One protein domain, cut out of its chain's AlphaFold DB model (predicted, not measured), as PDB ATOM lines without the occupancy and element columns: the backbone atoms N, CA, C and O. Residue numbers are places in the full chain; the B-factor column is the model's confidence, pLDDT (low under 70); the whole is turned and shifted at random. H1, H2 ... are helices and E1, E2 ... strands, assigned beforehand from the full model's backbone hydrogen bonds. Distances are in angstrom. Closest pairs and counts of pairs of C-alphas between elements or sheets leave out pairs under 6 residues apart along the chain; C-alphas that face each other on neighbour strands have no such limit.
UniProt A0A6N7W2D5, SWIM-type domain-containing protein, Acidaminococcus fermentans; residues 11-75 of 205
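What this domain is: This is residues 11 to 75 of the 205 residues of the protein "SWIM-type domain-containing protein" of Acidaminococcus fermentans (UniProt A0A6N7W2D5). H3 slants over one face of a three-stranded sheet whose other face is bare; H1 packs on H3 away from the sheet, and H2 is near H3. The printed part has 65 residues, of mixed class, with three named helices and three named strands, H1 E1 E2 E3 H2 H3, the strands an antiparallel meander, each beside the one before. It is compact, radius of gyration of the C-alphas 10.6 A, spanning 27 by 23 by 22 A.

Where its parts are: Find C-alpha 11 at (-2.728, 73.526, -37.371), where H1, residues 11 to 16, begins. Next come E1, 25 to 27, E2, 32 to 36, E3, 42 to 46, and H2, 53 to 57. H3, 65 to 73, runs 12.2 A to C-alpha 73 at (4.120, 81.230, -22.712).

How they stand to each other: H3 is on the sheet, the C-alphas of Thr 45 and Ile 67 6.3 A apart. H1 touches H3, closest C-alphas 16 and 65, 4.8 A. Across hairpin E1 and E2 find N 27 and O 32, 2.8 A; across hairpin E2 and E3, N 33 and O 45, 2.8 A. Every helix O i to N i+4 pair is within hydrogen-bond range.

The domain as a whole: The printed part has no cut, and no printed residue is under pLDDT 70.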
ATOM      1  N   LYS A  11      -3.767  72.990 -36.473       92.25
ATOM      2  CA  LYS A  11      -2.728  73.526 -37.371       92.25
ATOM      3  C   LYS A  11      -2.154  74.830 -36.824       92.25
ATOM      4  O   LYS A  11      -0.935  75.035 -36.872       92.25
ATOM      5  N   ARG A  12      -3.003  75.709 -36.279       92.62
ATOM      6  CA  ARG A  12      -2.571  76.955 -35.622       92.62
ATOM      7  C   ARG A  12      -1.780  76.671 -34.355       92.62
ATOM      8  O   ARG A  12      -0.757  77.317 -34.146       92.62
ATOM      9  N   TYR A  13      -2.207  75.686 -33.568       94.56
ATOM     10  CA  TYR A  13      -1.491  75.253 -32.370       94.56
ATOM     11  C   TYR A  13      -0.078  74.769 -32.706       94.56
ATOM     12  O   TYR A  13       0.893  75.305 -32.178       94.56
ATOM     13  N   LYS A  14       0.066  73.854 -33.677       95.06
ATOM     14  CA  LYS A  14       1.387  73.386 -34.141       95.06
ATOM     15  C   LYS A  14       2.264  74.530 -34.650       95.06
ATOM     16  O   LYS A  14       3.458  74.567 -34.372       95.06
ATOM     17  N   SER A  15       1.677  75.492 -35.360       95.06
ATOM     18  CA  SER A  15       2.405  76.670 -35.850       95.06
ATOM     19  C   SER A  15       2.882  77.582 -34.714       95.06
ATOM     20  O   SER A  15       3.966  78.154 -34.807       95.06
ATOM     21  N   ALA A  16       2.094  77.715 -33.643       96.75
ATOM     22  CA  ALA A  16       2.439  78.523 -32.475       96.75
ATOM     23  C   ALA A  16       3.665  77.977 -31.722       96.75
ATOM     24  O   ALA A  16       4.444  78.757 -31.180       96.75
ATOM     25  N   MET A  17       3.896  76.662 -31.757       96.62
ATOM     26  CA  MET A  17       5.038  76.015 -31.097       96.62
ATOM     27  C   MET A  17       6.394  76.309 -31.760       96.62
ATOM     28  O   MET A  17       7.441  76.069 -31.155       96.62
ATOM     29  N   ALA A  18       6.403  76.807 -33.000       96.31
ATOM     30  CA  ALA A  18       7.625  77.026 -33.764       96.31
ATOM     31  C   ALA A  18       8.479  78.180 -33.208       96.31
ATOM     32  O   ALA A  18       7.960  79.198 -32.756       96.31
ATOM     33  N   ALA A  19       9.804  78.072 -33.349       94.88
ATOM     34  CA  ALA A  19      10.751  79.115 -32.937       94.88
ATOM     35  C   ALA A  19      10.498  80.479 -33.611       94.88
ATOM     36  O   ALA A  19      10.753  81.521 -33.011       94.88
ATOM     37  N   GLU A  20       9.939  80.495 -34.827       92.31
ATOM     38  CA  GLU A  20       9.580  81.730 -35.549       92.31
ATOM     39  C   GLU A  20       8.528  82.585 -34.833       92.31
ATOM     40  O   GLU A  20       8.367  83.759 -35.169       92.31
ATOM     41  N   LEU A  21       7.793  81.988 -33.892       95.75
ATOM     42  CA  LEU A  21       6.748  82.647 -33.116       95.75
ATOM     43  C   LEU A  21       7.243  83.100 -31.741       95.75
ATOM     44  O   LEU A  21       6.440  83.561 -30.942       95.75
ATOM     45  N   THR A  22       8.545  83.021 -31.465       97.25
ATOM     46  CA  THR A  22       9.106  83.526 -30.206       97.25
ATOM     47  C   THR A  22       8.776  85.020 -30.035       97.25
ATOM     48  O   THR A  22       9.078  85.808 -30.939       97.25
ATOM     49  N   PRO A  23       8.153  85.433 -28.916       97.50
ATOM     50  CA  PRO A  23       7.856  86.839 -28.657       97.50
ATOM     51  C   PRO A  23       9.128  87.640 -28.353       97.50
ATOM     52  O   PRO A  23      10.105  87.108 -27.832       97.50
ATOM     53  N   LEU A  24       9.094  88.947 -28.629       96.69
ATOM     54  CA  LEU A  24      10.111  89.893 -28.151       96.69
ATOM     55  C   LEU A  24       9.976  90.157 -26.653       96.69
ATOM     56  O   LEU A  24      10.969  90.366 -25.964       96.69
ATOM     57  N   SER A  25       8.739  90.209 -26.161       96.62
ATOM     58  CA  SER A  25       8.442  90.495 -24.763       96.62
ATOM     59  C   SER A  25       7.067  89.971 -24.383       96.62
ATOM     60  O   SER A  25       6.163  89.914 -25.222       96.62
ATOM     61  N   ILE A  26       6.902  89.666 -23.099       97.88
ATOM     62  CA  ILE A  26       5.635  89.267 -22.489       97.88
ATOM     63  C   ILE A  26       5.444  90.097 -21.224       97.88
ATOM     64  O   ILE A  26       6.366  90.222 -20.422       97.88
ATOM     65  N   ASP A  27       4.243  90.631 -21.047       97.50
ATOM     66  CA  ASP A  27       3.787  91.224 -19.798       97.50
ATOM     67  C   ASP A  27       2.750  90.290 -19.164       97.50
ATOM     68  O   ASP A  27       1.624  90.127 -19.644       97.50
ATOM     69  N   THR A  28       3.153  89.648 -18.070       96.25
ATOM     70  CA  THR A  28       2.324  88.685 -17.339       96.25
ATOM     71  C   THR A  28       1.191  89.353 -16.560       96.25
ATOM     72  O   THR A  28       0.176  88.702 -16.310       96.25
ATOM     73  N   SER A  29       1.320  90.640 -16.218       95.75
ATOM     74  CA  SER A  29       0.307  91.390 -15.468       95.75
ATOM     75  C   SER A  29      -0.897  91.723 -16.347       95.75
ATOM     76  O   SER A  29      -2.041  91.476 -15.968       95.75
ATOM     77  N   THR A  30      -0.637  92.200 -17.566       95.88
ATOM     78  CA  THR A  30      -1.669  92.538 -18.553       95.88
ATOM     79  C   THR A  30      -2.027  91.365 -19.466       95.88
ATOM     80  O   THR A  30      -2.958  91.472 -20.262       95.88
ATOM     81  N   LYS A  31      -1.319  90.231 -19.342       97.38
ATOM     82  CA  LYS A  31      -1.427  89.055 -20.223       97.38
ATOM     83  C   LYS A  31      -1.317  89.453 -21.694       97.38
ATOM     84  O   LYS A  31      -2.171  89.107 -22.516       97.38
ATOM     85  N   SER A  32      -0.264  90.205 -22.000       98.06
ATOM     86  CA  SER A  32       0.027  90.706 -23.338       98.06
ATOM     87  C   SER A  32       1.440  90.337 -23.788       98.06
ATOM     88  O   SER A  32       2.296  89.968 -22.984       98.06
ATOM     89  N   GLY A  33       1.688  90.388 -25.092       98.00
ATOM     90  CA  GLY A  33       2.992  90.103 -25.675       98.00
ATOM     91  C   GLY A  33       3.190  90.790 -27.018       98.00
ATOM     92  O   GLY A  33       2.227  91.143 -27.703       98.00
ATOM     93  N   ARG A  34       4.459  90.976 -27.391       98.06
ATOM     94  CA  ARG A  34       4.863  91.599 -28.658       98.06
ATOM     95  C   ARG A  34       5.554  90.575 -29.543       98.06
ATOM     96  O   ARG A  34       6.547  89.977 -29.136       98.06
ATOM     97  N   PHE A  35       5.048  90.394 -30.757       97.88
ATOM     98  CA  PHE A  35       5.545  89.409 -31.721       97.88
ATOM     99  C   PHE A  35       6.063  90.090 -32.984       97.88
ATOM    100  O   PHE A  35       5.575  91.153 -33.356       97.88
ATOM    101  N   VAL A  36       7.031  89.468 -33.661       96.25
ATOM    102  CA  VAL A  36       7.617  90.015 -34.894       96.25
ATOM    103  C   VAL A  36       7.026  89.330 -36.121       96.25
ATOM    104  O   VAL A  36       7.226  88.131 -36.348       96.25
ATOM    105  N   GLY A  37       6.357  90.107 -36.962       92.12
ATOM    106  CA  GLY A  37       5.860  89.678 -38.261       92.12
ATOM    107  C   GLY A  37       6.964  89.457 -39.295       92.12
ATOM    108  O   GLY A  37       8.154  89.565 -39.001       92.12
ATOM    109  N   SER A  38       6.601  89.027 -40.502       85.12
ATOM    110  CA  SER A  38       7.561  88.527 -41.502       85.12
ATOM    111  C   SER A  38       8.484  89.615 -42.052       85.12
ATOM    112  O   SER A  38       9.632  89.322 -42.393       85.12
ATOM    113  N   THR A  39       8.013  90.861 -42.089       81.81
ATOM    114  CA  THR A  39       8.769  92.022 -42.573       81.81
ATOM    115  C   THR A  39       9.355  92.879 -41.445       81.81
ATOM    116  O   THR A  39      10.017  93.877 -41.720       81.81
ATOM    117  N   GLY A  40       9.206  92.435 -40.192       84.19
ATOM    118  CA  GLY A  40       9.697  93.114 -38.991       84.19
ATOM    119  C   GLY A  40       8.667  94.007 -38.296       84.19
ATOM    120  O   GLY A  40       9.010  94.685 -37.330       84.19
ATOM    121  N   GLU A  41       7.420  94.003 -38.764       90.88
ATOM    122  CA  GLU A  41       6.280  94.620 -38.094       90.88
ATOM    123  C   GLU A  41       6.055  94.018 -36.703       90.88
ATOM    124  O   GLU A  41       6.330  92.839 -36.474       90.88
ATOM    125  N   ILE A  42       5.552  94.825 -35.769       96.12
ATOM    126  CA  ILE A  42       5.221  94.352 -34.428       96.12
ATOM    127  C   ILE A  42       3.730  94.076 -34.335       96.12
ATOM    128  O   ILE A  42       2.913  94.942 -34.638       96.12
ATOM    129  N   TYR A  43       3.398  92.875 -33.875       97.19
ATOM    130  CA  TYR A  43       2.046  92.522 -33.491       97.19
ATOM    131  C   TYR A  43       1.899  92.602 -31.979       97.19
ATOM    132  O   TYR A  43       2.513  91.822 -31.242       97.19
ATOM    133  N   ASP A  44       1.057  93.522 -31.528       97.88
ATOM    134  CA  ASP A  44       0.644  93.596 -30.136       97.88
ATOM    135  C   ASP A  44      -0.498  92.596 -29.933       97.88
ATOM    136  O   ASP A  44      -1.457  92.529 -30.707       97.88
ATOM    137  N   THR A  45      -0.334  91.730 -28.938       98.12
ATOM    138  CA  THR A  45      -1.176  90.549 -28.744       98.12
ATOM    139  C   THR A  45      -1.608  90.459 -27.291       98.12
ATOM    140  O   THR A  45      -0.795  90.582 -26.384       98.12
ATOM    141  N   THR A  46      -2.889  90.197 -27.072       97.44
ATOM    142  CA  THR A  46      -3.476  89.804 -25.787       97.44
ATOM    143  C   THR A  46      -4.147  88.443 -25.958       97.44
ATOM    144  O   THR A  46      -4.229  87.914 -27.066       97.44
ATOM    145  N   LEU A  47      -4.696  87.869 -24.889       95.94
ATOM    146  CA  LEU A  47      -5.474  86.626 -24.996       95.94
ATOM    147  C   LEU A  47      -6.808  86.781 -25.752       95.94
ATOM    148  O   LEU A  47      -7.451  85.778 -26.056       95.94
ATOM    149  N   CYS A  48      -7.231  88.014 -26.055       94.25
ATOM    150  CA  CYS A  48      -8.515  88.302 -26.701       94.25
ATOM    151  C   CYS A  48      -8.398  89.084 -28.017       94.25
ATOM    152  O   CYS A  48      -9.405  89.247 -28.699       94.25
ATOM    153  N   SER A  49      -7.216  89.590 -28.369       95.50
ATOM    154  CA  SER A  49      -7.012  90.423 -29.556       95.50
ATOM    155  C   SER A  49      -5.569  90.344 -30.044       95.50
ATOM    156  O   SER A  49      -4.651  90.147 -29.247       95.50
ATOM    157  N   CYS A  50      -5.361  90.505 -31.347       97.00
ATOM    158  CA  CYS A  50      -4.041  90.610 -31.952       97.00
ATOM    159  C   CYS A  50      -4.091  91.532 -33.170       97.00
ATOM    160  O   CYS A  50      -4.994  91.409 -33.990       97.00
ATOM    161  N   THR A  51      -3.086  92.393 -33.335       97.00
ATOM    162  CA  THR A  51      -2.993  93.313 -34.485       97.00
ATOM    163  C   THR A  51      -2.513  92.646 -35.782       97.00
ATOM    164  O   THR A  51      -2.236  93.326 -36.768       97.00
ATOM    165  N   CYS A  52      -2.378  91.315 -35.813       95.69
ATOM    166  CA  CYS A  52      -2.007  90.603 -37.031       95.69
ATOM    167  C   CYS A  52      -3.204  90.434 -37.979       95.69
ATOM    168  O   CYS A  52      -4.319  90.130 -37.552       95.69
ATOM    169  N   MET A  53      -2.924  90.503 -39.277       93.38
ATOM    170  CA  MET A  53      -3.917  90.369 -40.344       93.38
ATOM    171  C   MET A  53      -4.669  89.024 -40.306       93.38
ATOM    172  O   MET A  53      -5.863  88.971 -40.588       93.38
ATOM    173  N   ASP A  54      -4.009  87.937 -39.880       91.81
ATOM    174  CA  ASP A  54      -4.663  86.634 -39.695       91.81
ATOM    175  C   ASP A  54      -5.826  86.722 -38.690       91.81
ATOM    176  O   ASP A  54      -6.836  86.049 -38.857       91.81
ATOM    177  N   PHE A  55      -5.703  87.515 -37.623       94.25
ATOM    178  CA  PHE A  55      -6.763  87.648 -36.622       94.25
ATOM    179  C   PHE A  55      -7.935  88.478 -37.156       94.25
ATOM    180  O   PHE A  55      -9.089  88.061 -37.031       94.25
ATOM    181  N   GLU A  56      -7.614  89.584 -37.826       92.75
ATOM    182  CA  GLU A  56      -8.576  90.470 -38.482       92.75
ATOM    183  C   GLU A  56      -9.415  89.720 -39.529       92.75
ATOM    184  O   GLU A  56     -10.643  89.732 -39.462       92.75
ATOM    185  N   PHE A  57      -8.784  88.949 -40.426       91.88
ATOM    186  CA  PHE A  57      -9.500  88.188 -41.460       91.88
ATOM    187  C   PHE A  57     -10.438  87.104 -40.923       91.88
ATOM    188  O   PHE A  57     -11.374  86.706 -41.613       91.88
ATOM    189  N   ASN A  58     -10.218  86.616 -39.702       86.56
ATOM    190  CA  ASN A  58     -11.133  85.667 -39.068       86.56
ATOM    191  C   ASN A  58     -12.269  86.367 -38.304       86.56
ATOM    192  O   ASN A  58     -12.898  85.736 -37.452       86.56
ATOM    193  N   ASN A  59     -12.531  87.653 -38.563       84.62
ATOM    194  CA  ASN A  59     -13.519  88.468 -37.850       84.62
ATOM    195  C   ASN A  59     -13.338  88.413 -36.321       84.62
ATOM    196  O   ASN A  59     -14.315  88.444 -35.571       84.62
ATOM    197  N   GLU A  60     -12.095  88.234 -35.855       86.19
ATOM    198  CA  GLU A  60     -11.766  88.132 -34.426       86.19
ATOM    199  C   GLU A  60     -12.482  86.967 -33.709       86.19
ATOM    200  O   GLU A  60     -12.703  86.979 -32.493       86.19
ATOM    201  N   THR A  61     -12.906  85.949 -34.467       84.56
ATOM    202  CA  THR A  61     -13.653  84.798 -33.933       84.56
ATOM    203  C   THR A  61     -12.754  83.639 -33.516       84.56
ATOM    204  O   THR A  61     -13.161  82.825 -32.692       84.56
ATOM    205  N   LEU A  62     -11.524  83.576 -34.041       89.69
ATOM    206  CA  LEU A  62     -10.582  82.478 -33.817       89.69
ATOM    207  C   LEU A  62      -9.222  82.998 -33.357       89.69
ATOM    208  O   LEU A  62      -8.676  83.928 -33.955       89.69
ATOM    209  N   ALA A  63      -8.623  82.335 -32.364       94.00
ATOM    210  CA  ALA A  63      -7.253  82.614 -31.946       94.00
ATOM    211  C   ALA A  63      -6.287  82.467 -33.132       94.00
ATOM    212  O   ALA A  63      -6.249  81.434 -33.808       94.00
ATOM    213  N   CYS A  64      -5.494  83.502 -33.407       95.75
ATOM    214  CA  CYS A  64      -4.363  83.379 -34.321       95.75
ATOM    215  C   CYS A  64      -3.194  82.666 -33.614       95.75
ATOM    216  O   CYS A  64      -3.178  82.509 -32.392       95.75
ATOM    217  N   LYS A  65      -2.173  82.273 -34.378       96.25
ATOM    218  CA  LYS A  65      -0.959  81.635 -33.838       96.25
ATOM    219  C   LYS A  65      -0.252  82.462 -32.750       96.25
ATOM    220  O   LYS A  65       0.329  81.870 -31.850       96.25
ATOM    221  N   HIS A  66      -0.326  83.798 -32.791       97.31
ATOM    222  CA  HIS A  66       0.275  84.665 -31.767       97.31
ATOM    223  C   HIS A  66      -0.480  84.578 -30.436       97.31
ATOM    224  O   HIS A  66       0.149  84.462 -29.391       97.31
ATOM    225  N   ILE A  67      -1.819  84.566 -30.472       97.25
ATOM    226  CA  ILE A  67      -2.658  84.402 -29.273       97.25
ATOM    227  C   ILE A  67      -2.399  83.032 -28.636       97.25
ATOM    228  O   ILE A  67      -2.223  82.940 -27.424       97.25
ATOM    229  N   LEU A  68      -2.311  81.977 -29.455       97.31
ATOM    230  CA  LEU A  68      -1.979  80.634 -28.970       97.31
ATOM    231  C   LEU A  68      -0.571  80.579 -28.369       97.31
ATOM    232  O   LEU A  68      -0.402  80.044 -27.277       97.31
ATOM    233  N   ARG A  69       0.427  81.181 -29.028       97.88
ATOM    234  CA  ARG A  69       1.787  81.252 -28.486       97.88
ATOM    235  C   ARG A  69       1.831  82.033 -27.173       97.88
ATOM    236  O   ARG A  69       2.460  81.579 -26.230       97.88
ATOM    237  N   LEU A  70       1.119  83.152 -27.065       98.19
ATOM    238  CA  LEU A  70       1.011  83.899 -25.812       98.19
ATOM    239  C   LEU A  70       0.377  83.053 -24.698       98.19
ATOM    240  O   LEU A  70       0.871  83.053 -23.576       98.19
ATOM    241  N   ALA A  71      -0.682  82.298 -24.999       97.44
ATOM    242  CA  ALA A  71      -1.302  81.396 -24.031       97.44
ATOM    243  C   ALA A  71      -0.341  80.284 -23.562       97.44
ATOM    244  O   ALA A  71      -0.328  79.973 -22.371       97.44
ATOM    245  N   MET A  72       0.483  79.730 -24.461       97.50
ATOM    246  CA  MET A  72       1.535  78.753 -24.129       97.50
ATOM    247  C   MET A  72       2.603  79.346 -23.206       97.50
ATOM    248  O   MET A  72       2.963  78.727 -22.209       97.50
ATOM    249  N   GLU A  73       3.095  80.547 -23.515       97.81
ATOM    250  CA  GLU A  73       4.120  81.230 -22.712       97.81
ATOM    251  C   GLU A  73       3.585  81.645 -21.325       97.81
ATOM    252  O   GLU A  73       4.327  81.698 -20.347       97.81
ATOM    253  N   LEU A  74       2.273  81.889 -21.217       97.38
ATOM    254  CA  LEU A  74       1.573  82.134 -19.952       97.38
ATOM    255  C   LEU A  74       1.145  80.843 -19.227       97.38
ATOM    256  O   LEU A  74       0.480  80.929 -18.195       97.38
ATOM    257  N   ASN A  75       1.508  79.663 -19.744       96.44
ATOM    258  CA  ASN A  75       1.141  78.343 -19.211       96.44
ATOM    259  C   ASN A  75      -0.378  78.130 -19.043       96.44
ATOM    260  O   ASN A  75      -0.825  77.438 -18.131       96.44
TER     261      ASN A  75